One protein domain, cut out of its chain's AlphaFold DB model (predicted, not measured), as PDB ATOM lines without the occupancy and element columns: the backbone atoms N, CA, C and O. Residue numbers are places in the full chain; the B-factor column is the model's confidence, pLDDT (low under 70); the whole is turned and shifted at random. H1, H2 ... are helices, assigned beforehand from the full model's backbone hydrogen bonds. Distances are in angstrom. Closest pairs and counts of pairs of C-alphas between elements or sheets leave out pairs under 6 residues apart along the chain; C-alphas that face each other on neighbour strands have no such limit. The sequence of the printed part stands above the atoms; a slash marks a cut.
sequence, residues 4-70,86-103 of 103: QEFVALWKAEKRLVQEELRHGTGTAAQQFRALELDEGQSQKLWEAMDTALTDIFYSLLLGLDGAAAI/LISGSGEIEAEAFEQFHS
ATOM      1  N   GLN A   4     196.626 347.629 173.992       97.62
ATOM      2  CA  GLN A   4     197.900 347.678 173.281       97.62
ATOM      3  C   GLN A   4     198.842 346.574 173.770       97.62
ATOM      4  O   GLN A   4     199.380 345.815 172.958       97.62
ATOM      5  N   GLU A   5     199.027 346.466 175.089       97.62
ATOM      6  CA  GLU A   5     199.861 345.438 175.713       97.62
ATOM      7  C   GLU A   5     199.309 344.033 175.436       97.62
ATOM      8  O   GLU A   5     200.066 343.133 175.068       97.62
ATOM      9  N   PHE A   6     197.990 343.846 175.539       97.50
ATOM     10  CA  PHE A   6     197.342 342.565 175.264       97.50
ATOM     11  C   PHE A   6     197.567 342.103 173.819       97.50
ATOM     12  O   PHE A   6     197.997 340.970 173.590       97.50
ATOM     13  N   VAL A   7     197.346 342.976 172.831       98.25
ATOM     14  CA  VAL A   7     197.589 342.662 171.414       98.25
ATOM     15  C   VAL A   7     199.075 342.399 171.148       98.25
ATOM     16  O   VAL A   7     199.410 341.453 170.426       98.25
ATOM     17  N   ALA A   8     199.976 343.156 171.779       98.38
ATOM     18  CA  ALA A   8     201.417 342.948 171.643       98.38
ATOM     19  C   ALA A   8     201.852 341.562 172.148       98.38
ATOM     20  O   ALA A   8     202.701 340.913 171.524       98.38
ATOM     21  N   LEU A   9     201.240 341.074 173.233       98.25
ATOM     22  CA  LEU A   9     201.455 339.714 173.731       98.25
ATOM     23  C   LEU A   9     200.971 338.660 172.730       98.25
ATOM     24  O   LEU A   9     201.710 337.718 172.459       98.25
ATOM     25  N   TRP A  10     199.807 338.837 172.099       98.19
ATOM     26  CA  TRP A  10     199.337 337.921 171.048       98.19
ATOM     27  C   TRP A  10     200.222 337.939 169.795       98.19
ATOM     28  O   TRP A  10     200.481 336.888 169.207       98.19
ATOM     29  N   LYS A  11     200.758 339.102 169.405       98.00
ATOM     30  CA  LYS A  11     201.752 339.199 168.321       98.00
ATOM     31  C   LYS A  11     203.062 338.492 168.689       98.00
ATOM     32  O   LYS A  11     203.718 337.908 167.822       98.00
ATOM     33  N   ALA A  12     203.472 338.539 169.957       98.50
ATOM     34  CA  ALA A  12     204.609 337.765 170.447       98.50
ATOM     35  C   ALA A  12     204.315 336.260 170.440       98.50
ATOM     36  O   ALA A  12     205.129 335.494 169.928       98.50
ATOM     37  N   GLU A  13     203.133 335.855 170.900       98.50
ATOM     38  CA  GLU A  13     202.689 334.462 170.902       98.50
ATOM     39  C   GLU A  13     202.641 333.880 169.485       98.50
ATOM     40  O   GLU A  13     203.144 332.783 169.263       98.50
ATOM     41  N   LYS A  14     202.161 334.639 168.486       98.12
ATOM     42  CA  LYS A  14     202.204 334.237 167.066       98.12
ATOM     43  C   LYS A  14     203.610 333.795 166.638       98.12
ATOM     44  O   LYS A  14     203.764 332.786 165.947       98.12
ATOM     45  N   ARG A  15     204.638 334.550 167.045       97.56
ATOM     46  CA  ARG A  15     206.045 334.249 166.726       97.56
ATOM     47  C   ARG A  15     206.522 332.998 167.455       97.56
ATOM     48  O   ARG A  15     207.106 332.132 166.813       97.56
ATOM     49  N   LEU A  16     206.217 332.872 168.746       98.19
ATOM     50  CA  LEU A  16     206.573 331.692 169.541       98.19
ATOM     51  C   LEU A  16     205.925 330.418 168.990       98.19
ATOM     52  O   LEU A  16     206.594 329.398 168.845       98.19
ATOM     53  N   VAL A  17     204.652 330.485 168.600       97.94
ATOM     54  CA  VAL A  17     203.944 329.379 167.946       97.94
ATOM     55  C   VAL A  17     204.634 329.002 166.639       97.94
ATOM     56  O   VAL A  17     204.884 327.825 166.395       97.94
ATOM     57  N   GLN A  18     204.989 329.977 165.799       97.25
ATOM     58  CA  GLN A  18     205.688 329.692 164.546       97.25
ATOM     59  C   GLN A  18     207.074 329.065 164.781       97.25
ATOM     60  O   GLN A  18     207.452 328.134 164.067       97.25
ATOM     61  N   GLU A  19     207.818 329.536 165.782       97.38
ATOM     62  CA  GLU A  19     209.103 328.962 166.193       97.38
ATOM     63  C   GLU A  19     208.948 327.524 166.705       97.38
ATOM     64  O   GLU A  19     209.701 326.643 166.284       97.38
ATOM     65  N   GLU A  20     207.935 327.250 167.530       97.81
ATOM     66  CA  GLU A  20     207.638 325.902 168.023       97.81
ATOM     67  C   GLU A  20     207.234 324.971 166.872       97.81
ATOM     68  O   GLU A  20     207.700 323.836 166.806       97.81
ATOM     69  N   LEU A  21     206.450 325.437 165.893       97.38
ATOM     70  CA  LEU A  21     206.124 324.638 164.705       97.38
ATOM     71  C   LEU A  21     207.361 324.316 163.850       97.38
ATOM     72  O   LEU A  21     207.419 323.249 163.239       97.38
ATOM     73  N   ARG A  22     208.358 325.205 163.809       95.38
ATOM     74  CA  ARG A  22     209.606 325.002 163.051       95.38
ATOM     75  C   ARG A  22     210.590 324.083 163.771       95.38
ATOM     76  O   ARG A  22     211.164 323.170 163.173       95.38
ATOM     77  N   HIS A  23     210.818 324.345 165.051       95.38
ATOM     78  CA  HIS A  23     211.975 323.835 165.792       95.38
ATOM     79  C   HIS A  23     211.601 323.028 167.031       95.38
ATOM     80  O   HIS A  23     212.452 322.353 167.607       95.38
ATOM     81  N   GLY A  24     210.329 323.049 167.406       96.56
ATOM     82  CA  GLY A  24     209.812 322.409 168.594       96.56
ATOM     83  C   GLY A  24     209.864 320.891 168.581       96.56
ATOM     84  O   GLY A  24     210.214 320.222 167.597       96.56
ATOM     85  N   THR A  25     209.463 320.319 169.708       96.69
ATOM     86  CA  THR A  25     209.453 318.858 169.904       96.69
ATOM     87  C   THR A  25     208.060 318.253 169.782       96.69
ATOM     88  O   THR A  25     207.940 317.028 169.712       96.69
ATOM     89  N   GLY A  26     207.019 319.087 169.685       96.75
ATOM     90  CA  GLY A  26     205.638 318.647 169.519       96.75
ATOM     91  C   GLY A  26     205.365 317.898 168.210       96.75
ATOM     92  O   GLY A  26     206.137 317.950 167.249       96.75
ATOM     93  N   THR A  27     204.222 317.212 168.157       97.94
ATOM     94  CA  THR A  27     203.798 316.396 167.006       97.94
ATOM     95  C   THR A  27     203.760 317.189 165.702       97.94
ATOM     96  O   THR A  27     204.259 316.702 164.692       97.94
ATOM     97  N   ALA A  28     203.232 318.416 165.717       96.62
ATOM     98  CA  ALA A  28     203.160 319.254 164.520       96.62
ATOM     99  C   ALA A  28     204.557 319.594 163.971       96.62
ATOM    100  O   ALA A  28     204.802 319.465 162.775       96.62
ATOM    101  N   ALA A  29     205.507 319.932 164.845       97.56
ATOM    102  CA  ALA A  29     206.882 320.217 164.443       97.56
ATOM    103  C   ALA A  29     207.585 318.982 163.859       97.56
ATOM    104  O   ALA A  29     208.316 319.072 162.872       97.56
ATOM    105  N   GLN A  30     207.332 317.801 164.436       98.00
ATOM    106  CA  GLN A  30     207.810 316.536 163.874       98.00
ATOM    107  C   GLN A  30     207.220 316.280 162.480       98.00
ATOM    108  O   GLN A  30     207.953 315.867 161.585       98.00
ATOM    109  N   GLN A  31     205.931 316.570 162.276       98.12
ATOM    110  CA  GLN A  31     205.273 316.442 160.974       98.12
ATOM    111  C   GLN A  31     205.847 317.412 159.937       98.12
ATOM    112  O   GLN A  31     206.127 316.984 158.823       98.12
ATOM    113  N   PHE A  32     206.096 318.676 160.299       97.00
ATOM    114  CA  PHE A  32     206.734 319.636 159.393       97.00
ATOM    115  C   PHE A  32     208.149 319.206 158.994       97.00
ATOM    116  O   PHE A  32     208.499 319.290 157.820       97.00
ATOM    117  N   ARG A  33     208.950 318.686 159.934       95.31
ATOM    118  CA  ARG A  33     210.285 318.143 159.617       95.31
ATOM    119  C   ARG A  33     210.225 316.922 158.702       95.31
ATOM    120  O   ARG A  33     211.068 316.788 157.822       95.31
ATOM    121  N   ALA A  34     209.227 316.060 158.885       97.56
ATOM    122  CA  ALA A  34     209.037 314.860 158.071       97.56
ATOM    123  C   ALA A  34     208.621 315.149 156.615       97.56
ATOM    124  O   ALA A  34     208.574 314.221 155.814       97.56
ATOM    125  N   LEU A  35     208.331 316.408 156.257       97.25
ATOM    126  CA  LEU A  35     208.116 316.809 154.864       97.25
ATOM    127  C   LEU A  35     209.414 316.823 154.041       97.25
ATOM    128  O   LEU A  35     209.326 316.845 152.817       97.25
ATOM    129  N   GLU A  36     210.585 316.840 154.696       95.88
ATOM    130  CA  GLU A  36     211.916 316.803 154.060       95.88
ATOM    131  C   GLU A  36     212.083 317.832 152.922       95.88
ATOM    132  O   GLU A  36     212.687 317.560 151.886       95.88
ATOM    133  N   LEU A  37     211.520 319.028 153.120       97.19
ATOM    134  CA  LEU A  37     211.523 320.099 152.126       97.19
ATOM    135  C   LEU A  37     212.934 320.635 151.872       97.19
ATOM    136  O   LEU A  37     213.723 320.812 152.805       97.19
ATOM    137  N   ASP A  38     213.213 320.978 150.615       97.81
ATOM    138  CA  ASP A  38     214.400 321.766 150.288       97.81
ATOM    139  C   ASP A  38     214.293 323.202 150.838       97.81
ATOM    140  O   ASP A  38     213.240 323.649 151.298       97.81
ATOM    141  N   GLU A  39     215.400 323.946 150.803       96.38
ATOM    142  CA  GLU A  39     215.465 325.305 151.353       96.38
ATOM    143  C   GLU A  39     214.431 326.254 150.720       96.38
ATOM    144  O   GLU A  39     213.760 327.003 151.433       96.38
ATOM    145  N   GLY A  40     214.230 326.176 149.400       98.00
ATOM    146  CA  GLY A  40     213.286 327.035 148.685       98.00
ATOM    147  C   GLY A  40     211.823 326.678 148.964       98.00
ATOM    148  O   GLY A  40     210.970 327.560 149.055       98.00
ATOM    149  N   GLN A  41     211.516 325.391 149.118       98.19
ATOM    150  CA  GLN A  41     210.199 324.907 149.532       98.19
ATOM    151  C   GLN A  41     209.899 325.275 150.986       98.19
ATOM    152  O   GLN A  41     208.802 325.747 151.285       98.19
ATOM    153  N   SER A  42     210.879 325.098 151.873       97.19
ATOM    154  CA  SER A  42     210.788 325.457 153.288       97.19
ATOM    155  C   SER A  42     210.517 326.951 153.449       97.19
ATOM    156  O   SER A  42     209.582 327.331 154.150       97.19
ATOM    157  N   GLN A  43     211.250 327.804 152.726       97.81
ATOM    158  CA  GLN A  43     211.015 329.246 152.736       97.81
ATOM    159  C   GLN A  43     209.565 329.589 152.354       97.81
ATOM    160  O   GLN A  43     208.881 330.270 153.117       97.81
ATOM    161  N   LYS A  44     209.065 329.067 151.227       98.31
ATOM    162  CA  LYS A  44     207.688 329.329 150.765       98.31
ATOM    163  C   LYS A  44     206.629 328.845 151.751       98.31
ATOM    164  O   LYS A  44     205.639 329.539 151.968       98.31
ATOM    165  N   LEU A  45     206.822 327.660 152.336       97.81
ATOM    166  CA  LEU A  45     205.926 327.139 153.368       97.81
ATOM    167  C   LEU A  45     205.854 328.114 154.544       97.81
ATOM    168  O   LEU A  45     204.771 328.436 155.019       97.81
ATOM    169  N   TRP A  46     207.006 328.576 155.014       97.62
ATOM    170  CA  TRP A  46     207.081 329.406 156.204       97.62
ATOM    171  C   TRP A  46     206.609 330.843 155.989       97.62
ATOM    172  O   TRP A  46     206.054 331.420 156.922       97.62
ATOM    173  N   GLU A  47     206.757 331.382 154.780       98.00
ATOM    174  CA  GLU A  47     206.109 332.627 154.351       98.00
ATOM    175  C   GLU A  47     204.581 332.473 154.347       98.00
ATOM    176  O   GLU A  47     203.881 333.264 154.975       98.00
ATOM    177  N   ALA A  48     204.052 331.404 153.739       98.19
ATOM    178  CA  ALA A  48     202.613 331.136 153.736       98.19
ATOM    179  C   ALA A  48     202.053 330.911 155.153       98.19
ATOM    180  O   ALA A  48     200.970 331.394 155.479       98.19
ATOM    181  N   MET A  49     202.799 330.209 156.011       97.69
ATOM    182  CA  MET A  49     202.441 330.019 157.416       97.69
ATOM    183  C   MET A  49     202.469 331.328 158.202       97.69
ATOM    184  O   MET A  49     201.633 331.505 159.081       97.69
ATOM    185  N   ASP A  50     203.405 332.238 157.917       97.69
ATOM    186  CA  ASP A  50     203.428 333.549 158.568       97.69
ATOM    187  C   ASP A  50     202.160 334.346 158.254       97.69
ATOM    188  O   ASP A  50     201.516 334.837 159.182       97.69
ATOM    189  N   THR A  51     201.764 334.392 156.975       97.94
ATOM    190  CA  THR A  51     200.514 335.024 156.528       97.94
ATOM    191  C   THR A  51     199.295 334.366 157.169       97.94
ATOM    192  O   THR A  51     198.486 335.053 157.783       97.94
ATOM    193  N   ALA A  52     199.192 333.034 157.118       98.19
ATOM    194  CA  ALA A  52     198.059 332.320 157.700       98.19
ATOM    195  C   ALA A  52     197.939 332.553 159.217       98.19
ATOM    196  O   ALA A  52     196.841 332.756 159.728       98.19
ATOM    197  N   LEU A  53     199.057 332.549 159.950       98.06
ATOM    198  CA  LEU A  53     199.050 332.845 161.383       98.06
ATOM    199  C   LEU A  53     198.708 334.315 161.660       98.06
ATOM    200  O   LEU A  53     198.028 334.585 162.645       98.06
ATOM    201  N   THR A  54     199.130 335.259 160.812       98.25
ATOM    202  CA  THR A  54     198.699 336.664 160.909       98.25
ATOM    203  C   THR A  54     197.177 336.758 160.793       98.25
ATOM    204  O   THR A  54     196.550 337.301 161.699       98.25
ATOM    205  N   ASP A  55     196.577 336.143 159.770       97.94
ATOM    206  CA  ASP A  55     195.124 336.161 159.552       97.94
ATOM    207  C   ASP A  55     194.351 335.508 160.709       97.94
ATOM    208  O   ASP A  55     193.333 336.037 161.162       97.94
ATOM    209  N   ILE A  56     194.840 334.368 161.213       98.12
ATOM    210  CA  ILE A  56     194.206 333.621 162.309       98.12
ATOM    211  C   ILE A  56     194.233 334.427 163.608       98.12
ATOM    212  O   ILE A  56     193.192 334.581 164.246       98.12
ATOM    213  N   PHE A  57     195.398 334.936 164.016       98.44
ATOM    214  CA  PHE A  57     195.527 335.678 165.273       98.44
ATOM    215  C   PHE A  57     194.803 337.024 165.207       98.44
ATOM    216  O   PHE A  57     194.138 337.399 166.170       98.44
ATOM    217  N   TYR A  58     194.858 337.715 164.065       98.25
ATOM    218  CA  TYR A  58     194.088 338.936 163.843       98.25
ATOM    219  C   TYR A  58     192.579 338.675 163.949       98.25
ATOM    220  O   TYR A  58     191.892 339.317 164.739       98.25
ATOM    221  N   SER A  59     192.062 337.668 163.234       97.69
ATOM    222  CA  SER A  59     190.635 337.316 163.283       97.69
ATOM    223  C   SER A  59     190.190 336.877 164.681       97.69
ATOM    224  O   SER A  59     189.077 337.188 165.099       97.69
ATOM    225  N   LEU A  60     191.058 336.179 165.421       97.94
ATOM    226  CA  LEU A  60     190.815 335.811 166.815       97.94
ATOM    227  C   LEU A  60     190.659 337.057 167.691       97.94
ATOM    228  O   LEU A  60     189.688 337.139 168.439       97.94
ATOM    229  N   LEU A  61     191.571 338.028 167.585       97.75
ATOM    230  CA  LEU A  61     191.508 339.280 168.347       97.75
ATOM    231  C   LEU A  61     190.238 340.079 168.033       97.75
ATOM    232  O   LEU A  61     189.563 340.527 168.955       97.75
ATOM    233  N   LEU A  62     189.860 340.181 166.757       97.44
ATOM    234  CA  LEU A  62     188.606 340.821 166.344       97.44
ATOM    235  C   LEU A  62     187.380 340.088 166.901       97.44
ATOM    236  O   LEU A  62     186.417 340.721 167.325       97.44
ATOM    237  N   GLY A  63     187.411 338.755 166.929       97.00
ATOM    238  CA  GLY A  63     186.358 337.960 167.555       97.00
ATOM    239  C   GLY A  63     186.223 338.253 169.050       97.00
ATOM    240  O   GLY A  63     185.109 338.376 169.552       97.00
ATOM    241  N   LEU A  64     187.349 338.405 169.754       95.69
ATOM    242  CA  LEU A  64     187.371 338.751 171.178       95.69
ATOM    243  C   LEU A  64     186.902 340.183 171.462       95.69
ATOM    244  O   LEU A  64     186.325 340.418 172.519       95.69
ATOM    245  N   ASP A  65     187.143 341.122 170.549       95.75
ATOM    246  CA  ASP A  65     186.635 342.496 170.650       95.75
ATOM    247  C   ASP A  65     185.128 342.587 170.339       95.75
ATOM    248  O   ASP A  65     184.447 343.518 170.761       95.75
ATOM    249  N   GLY A  66     184.590 341.592 169.625       95.56
ATOM    250  CA  GLY A  66     183.229 341.597 169.083       95.56
ATOM    251  C   GLY A  66     183.127 342.189 167.674       95.56
ATOM    252  O   GLY A  66     182.045 342.211 167.088       95.56
ATOM    253  N   ALA A  67     184.250 342.601 167.083       95.56
ATOM    254  CA  ALA A  67     184.353 343.120 165.720       95.56
ATOM    255  C   ALA A  67     184.241 342.032 164.628       95.56
ATOM    256  O   ALA A  67     183.980 342.345 163.465       95.56
ATOM    257  N   ALA A  68     184.392 340.748 164.979       96.06
ATOM    258  CA  ALA A  68     184.178 339.620 164.070       96.06
ATOM    259  C   ALA A  68     183.339 338.500 164.700       96.06
ATOM    260  O   ALA A  68     183.267 338.339 165.917       96.06
ATOM    261  N   ALA A  69     182.710 337.690 163.848       96.31
ATOM    262  CA  ALA A  69     181.941 336.534 164.287       96.31
ATOM    263  C   ALA A  69     182.853 335.387 164.755       96.31
ATOM    264  O   ALA A  69     183.797 335.004 164.060       96.31
ATOM    265  N   ILE A  70     182.509 334.761 165.881       96.25
ATOM    266  CA  ILE A  70     183.124 333.518 166.355       96.25
ATOM    267  C   ILE A  70     182.174 332.371 166.016       96.25
ATOM    268  O   ILE A  70     181.051 332.303 166.509       96.25
ATOM    269  N   LEU A  86     189.079 345.814 183.476       94.75
ATOM    270  CA  LEU A  86     188.839 345.690 182.041       94.75
ATOM    271  C   LEU A  86     190.168 345.845 181.291       94.75
ATOM    272  O   LEU A  86     190.922 346.765 181.599       94.75
ATOM    273  N   ILE A  87     190.436 344.951 180.339       93.69
ATOM    274  CA  ILE A  87     191.631 345.022 179.484       93.69
ATOM    275  C   ILE A  87     191.434 346.079 178.393       93.69
ATOM    276  O   ILE A  87     192.361 346.818 178.082       93.69
ATOM    277  N   SER A  88     190.226 346.174 177.835       91.25
ATOM    278  CA  SER A  88     189.916 347.085 176.735       91.25
ATOM    279  C   SER A  88     188.449 347.511 176.714       91.25
ATOM    280  O   SER A  88     187.554 346.767 177.128       91.25
ATOM    281  N   GLY A  89     188.199 348.714 176.204       89.38
ATOM    282  CA  GLY A  89     186.889 349.136 175.718       89.38
ATOM    283  C   GLY A  89     186.516 348.474 174.385       89.38
ATOM    284  O   GLY A  89     187.323 347.784 173.768       89.38
ATOM    285  N   SER A  90     185.275 348.696 173.942       86.00
ATOM    286  CA  SER A  90     184.794 348.234 172.630       86.00
ATOM    287  C   SER A  90     185.569 348.927 171.503       86.00
ATOM    288  O   SER A  90     185.675 350.156 171.513       86.00
ATOM    289  N   GLY A  91     186.104 348.153 170.554       91.38
ATOM    290  CA  GLY A  91     186.857 348.640 169.394       91.38
ATOM    291  C   GLY A  91     188.348 348.879 169.650       91.38
ATOM    292  O   GLY A  91     189.106 349.095 168.705       91.38
ATOM    293  N   GLU A  92     188.805 348.855 170.905       96.69
ATOM    294  CA  GLU A  92     190.212 349.134 171.225       96.69
ATOM    295  C   GLU A  92     191.125 347.969 170.823       96.69
ATOM    296  O   GLU A  92     192.220 348.209 170.314       96.69
ATOM    297  N   ILE A  93     190.682 346.713 170.989       97.50
ATOM    298  CA  ILE A  93     191.477 345.558 170.546       97.50
ATOM    299  C   ILE A  93     191.499 345.482 169.021       97.50
ATOM    300  O   ILE A  93     192.546 345.167 168.466       97.50
ATOM    301  N   GLU A  94     190.394 345.790 168.336       96.81
ATOM    302  CA  GLU A  94     190.366 345.855 166.868       96.81
ATOM    303  C   GLU A  94     191.387 346.872 166.341       96.81
ATOM    304  O   GLU A  94     192.208 346.537 165.482       96.81
ATOM    305  N   ALA A  95     191.366 348.097 166.879       97.19
ATOM    306  CA  ALA A  95     192.268 349.165 166.460       97.19
ATOM    307  C   ALA A  95     193.740 348.776 166.666       97.19
ATOM    308  O   ALA A  95     194.546 348.871 165.739       97.19
ATOM    309  N   GLU A  96     194.083 348.271 167.853       98.00
ATOM    310  CA  GLU A  96     195.442 347.815 168.158       98.00
ATOM    311  C   GLU A  96     195.851 346.600 167.317       98.00
ATOM    312  O   GLU A  96     196.991 346.515 166.858       98.00
ATOM    313  N   ALA A  97     194.936 345.662 167.056       97.94
ATOM    314  CA  ALA A  97     195.202 344.511 166.198       97.94
ATOM    315  C   ALA A  97     195.521 344.950 164.764       97.94
ATOM    316  O   ALA A  97     196.458 344.418 164.164       97.94
ATOM    317  N   PHE A  98     194.792 345.928 164.220       97.38
ATOM    318  CA  PHE A  98     195.070 346.464 162.890       97.38
ATOM    319  C   PHE A  98     196.455 347.112 162.839       97.38
ATOM    320  O   PHE A  98     197.289 346.702 162.028       97.38
ATOM    321  N   GLU A  99     196.725 348.046 163.755       97.88
ATOM    322  CA  GLU A  99     198.003 348.756 163.830       97.88
ATOM    323  C   GLU A  99     199.178 347.793 164.009       97.88
ATOM    324  O   GLU A  99     200.212 347.953 163.369       97.88
ATOM    325  N   GLN A 100     199.048 346.756 164.838       97.88
ATOM    326  CA  GLN A 100     200.169 345.871 165.140       97.88
ATOM    327  C   GLN A 100     200.342 344.717 164.145       97.88
ATOM    328  O   GLN A 100     201.472 344.267 163.974       97.88
ATOM    329  N   PHE A 101     199.298 344.196 163.498       96.56
ATOM    330  CA  PHE A 101     199.437 343.053 162.576       96.56
ATOM    331  C   PHE A 101     199.613 343.458 161.107       96.56
ATOM    332  O   PHE A 101     200.104 342.642 160.329       96.56
ATOM    333  N   HIS A 102     199.260 344.695 160.740       91.38
ATOM    334  CA  HIS A 102     199.309 345.178 159.354       91.38
ATOM    335  C   HIS A 102     200.257 346.372 159.126       91.38
ATOM    336  O   HIS A 102     200.258 346.931 158.025       91.38
ATOM    337  N   SER A 103     201.072 346.739 160.124       70.56
ATOM    338  CA  SER A 103     202.229 347.641 159.969       70.56
ATOM    339  C   SER A 103     203.538 346.892 159.739       70.56
ATOM    340  O   SER A 103     204.339 347.404 158.922       70.56
TER     341      SER A 103
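Overview. This is residues 4 to 70 and 86 to 103 of the 103 residues of an uncharacterized protein of Pseudomonas sp. MSSRFD41 (UniProt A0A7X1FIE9). Two long helices, H3 and H1, run side by side in opposite directions and make a rod; the short helix H4 packs on both of them at the end where H1 begins and H3 ends, and the short helix H2 packs on the last residues of H1 at the other end. H1, H3 and H4 form a loose bundle, up and down, in which each helix runs against the one before it. The printed part has 85 residues, with four named helices in the order H1, H2, H3, H4 and no named strand; the class is all helix. The whole is loose, with a radius of gyration of the C-alphas of 15.1 A, and the C-alphas span 46 by 23 by 22 A.

Along the chain. H3, the longest helix, holds residues 39 to 65 and measures 38.7 A from its first C-alpha at (215.465, 325.305, 151.353) to its last at (186.635, 342.496, 170.650). H1 holds residues 4 to 23 and measures 28.7 A, beginning at C-alpha 4 at (197.900, 347.678, 173.281). H4 holds residues 92 to 101, over 14.0 A, and ends at C-alpha 101 at (199.437, 343.053, 162.576). H2 holds residues 27 to 33, over 10.0 A.

Arrangement. H3 touches H1 with residues 49 to 61 alone, at a shallow tilt of 31 degrees, opposite ways; their closest C-alphas are those of Lys 14 and Leu 53, 6.6 A apart. H3 touches H4 with residues 54 to 65 alone, at a shallow tilt of 11 degrees, opposite ways, and the closest C-alphas are those of Leu 62 and Glu 94, 5.4 A apart. H1 is the hub, touching three other helices. It touches H4 with residues 4 to 11 alone, at a steep tilt of 43 degrees, the same way; the C-alphas of Gln 4 and Glu 96 are the closest, at 5.7 A. It touches H2 with residues 20 to 23 alone, at a steep tilt of 62 degrees, the same way, with the C-alphas of Leu 21 and Ala 29 closest at 4.5 A. H2 is apart from H3 and from H4. Each O i to N i+4 pair is within hydrogen-bond range in H2, H3 and H4, and 15 of 16 are in H1.

Size, cuts and confidence. The two C-alphas farthest apart are those of Asp 38 and Leu 86, at 47.3 A. Residues 71 to 85 are not printed, and C-alphas 70 and 86 are 20.7 A apart across this cut, which lies in the link from H3 to H4. The links from H1 to H2 and from H2 to H3 are tight. The mean pLDDT of the printed part of this model is 96.6, and no printed residue is under 70.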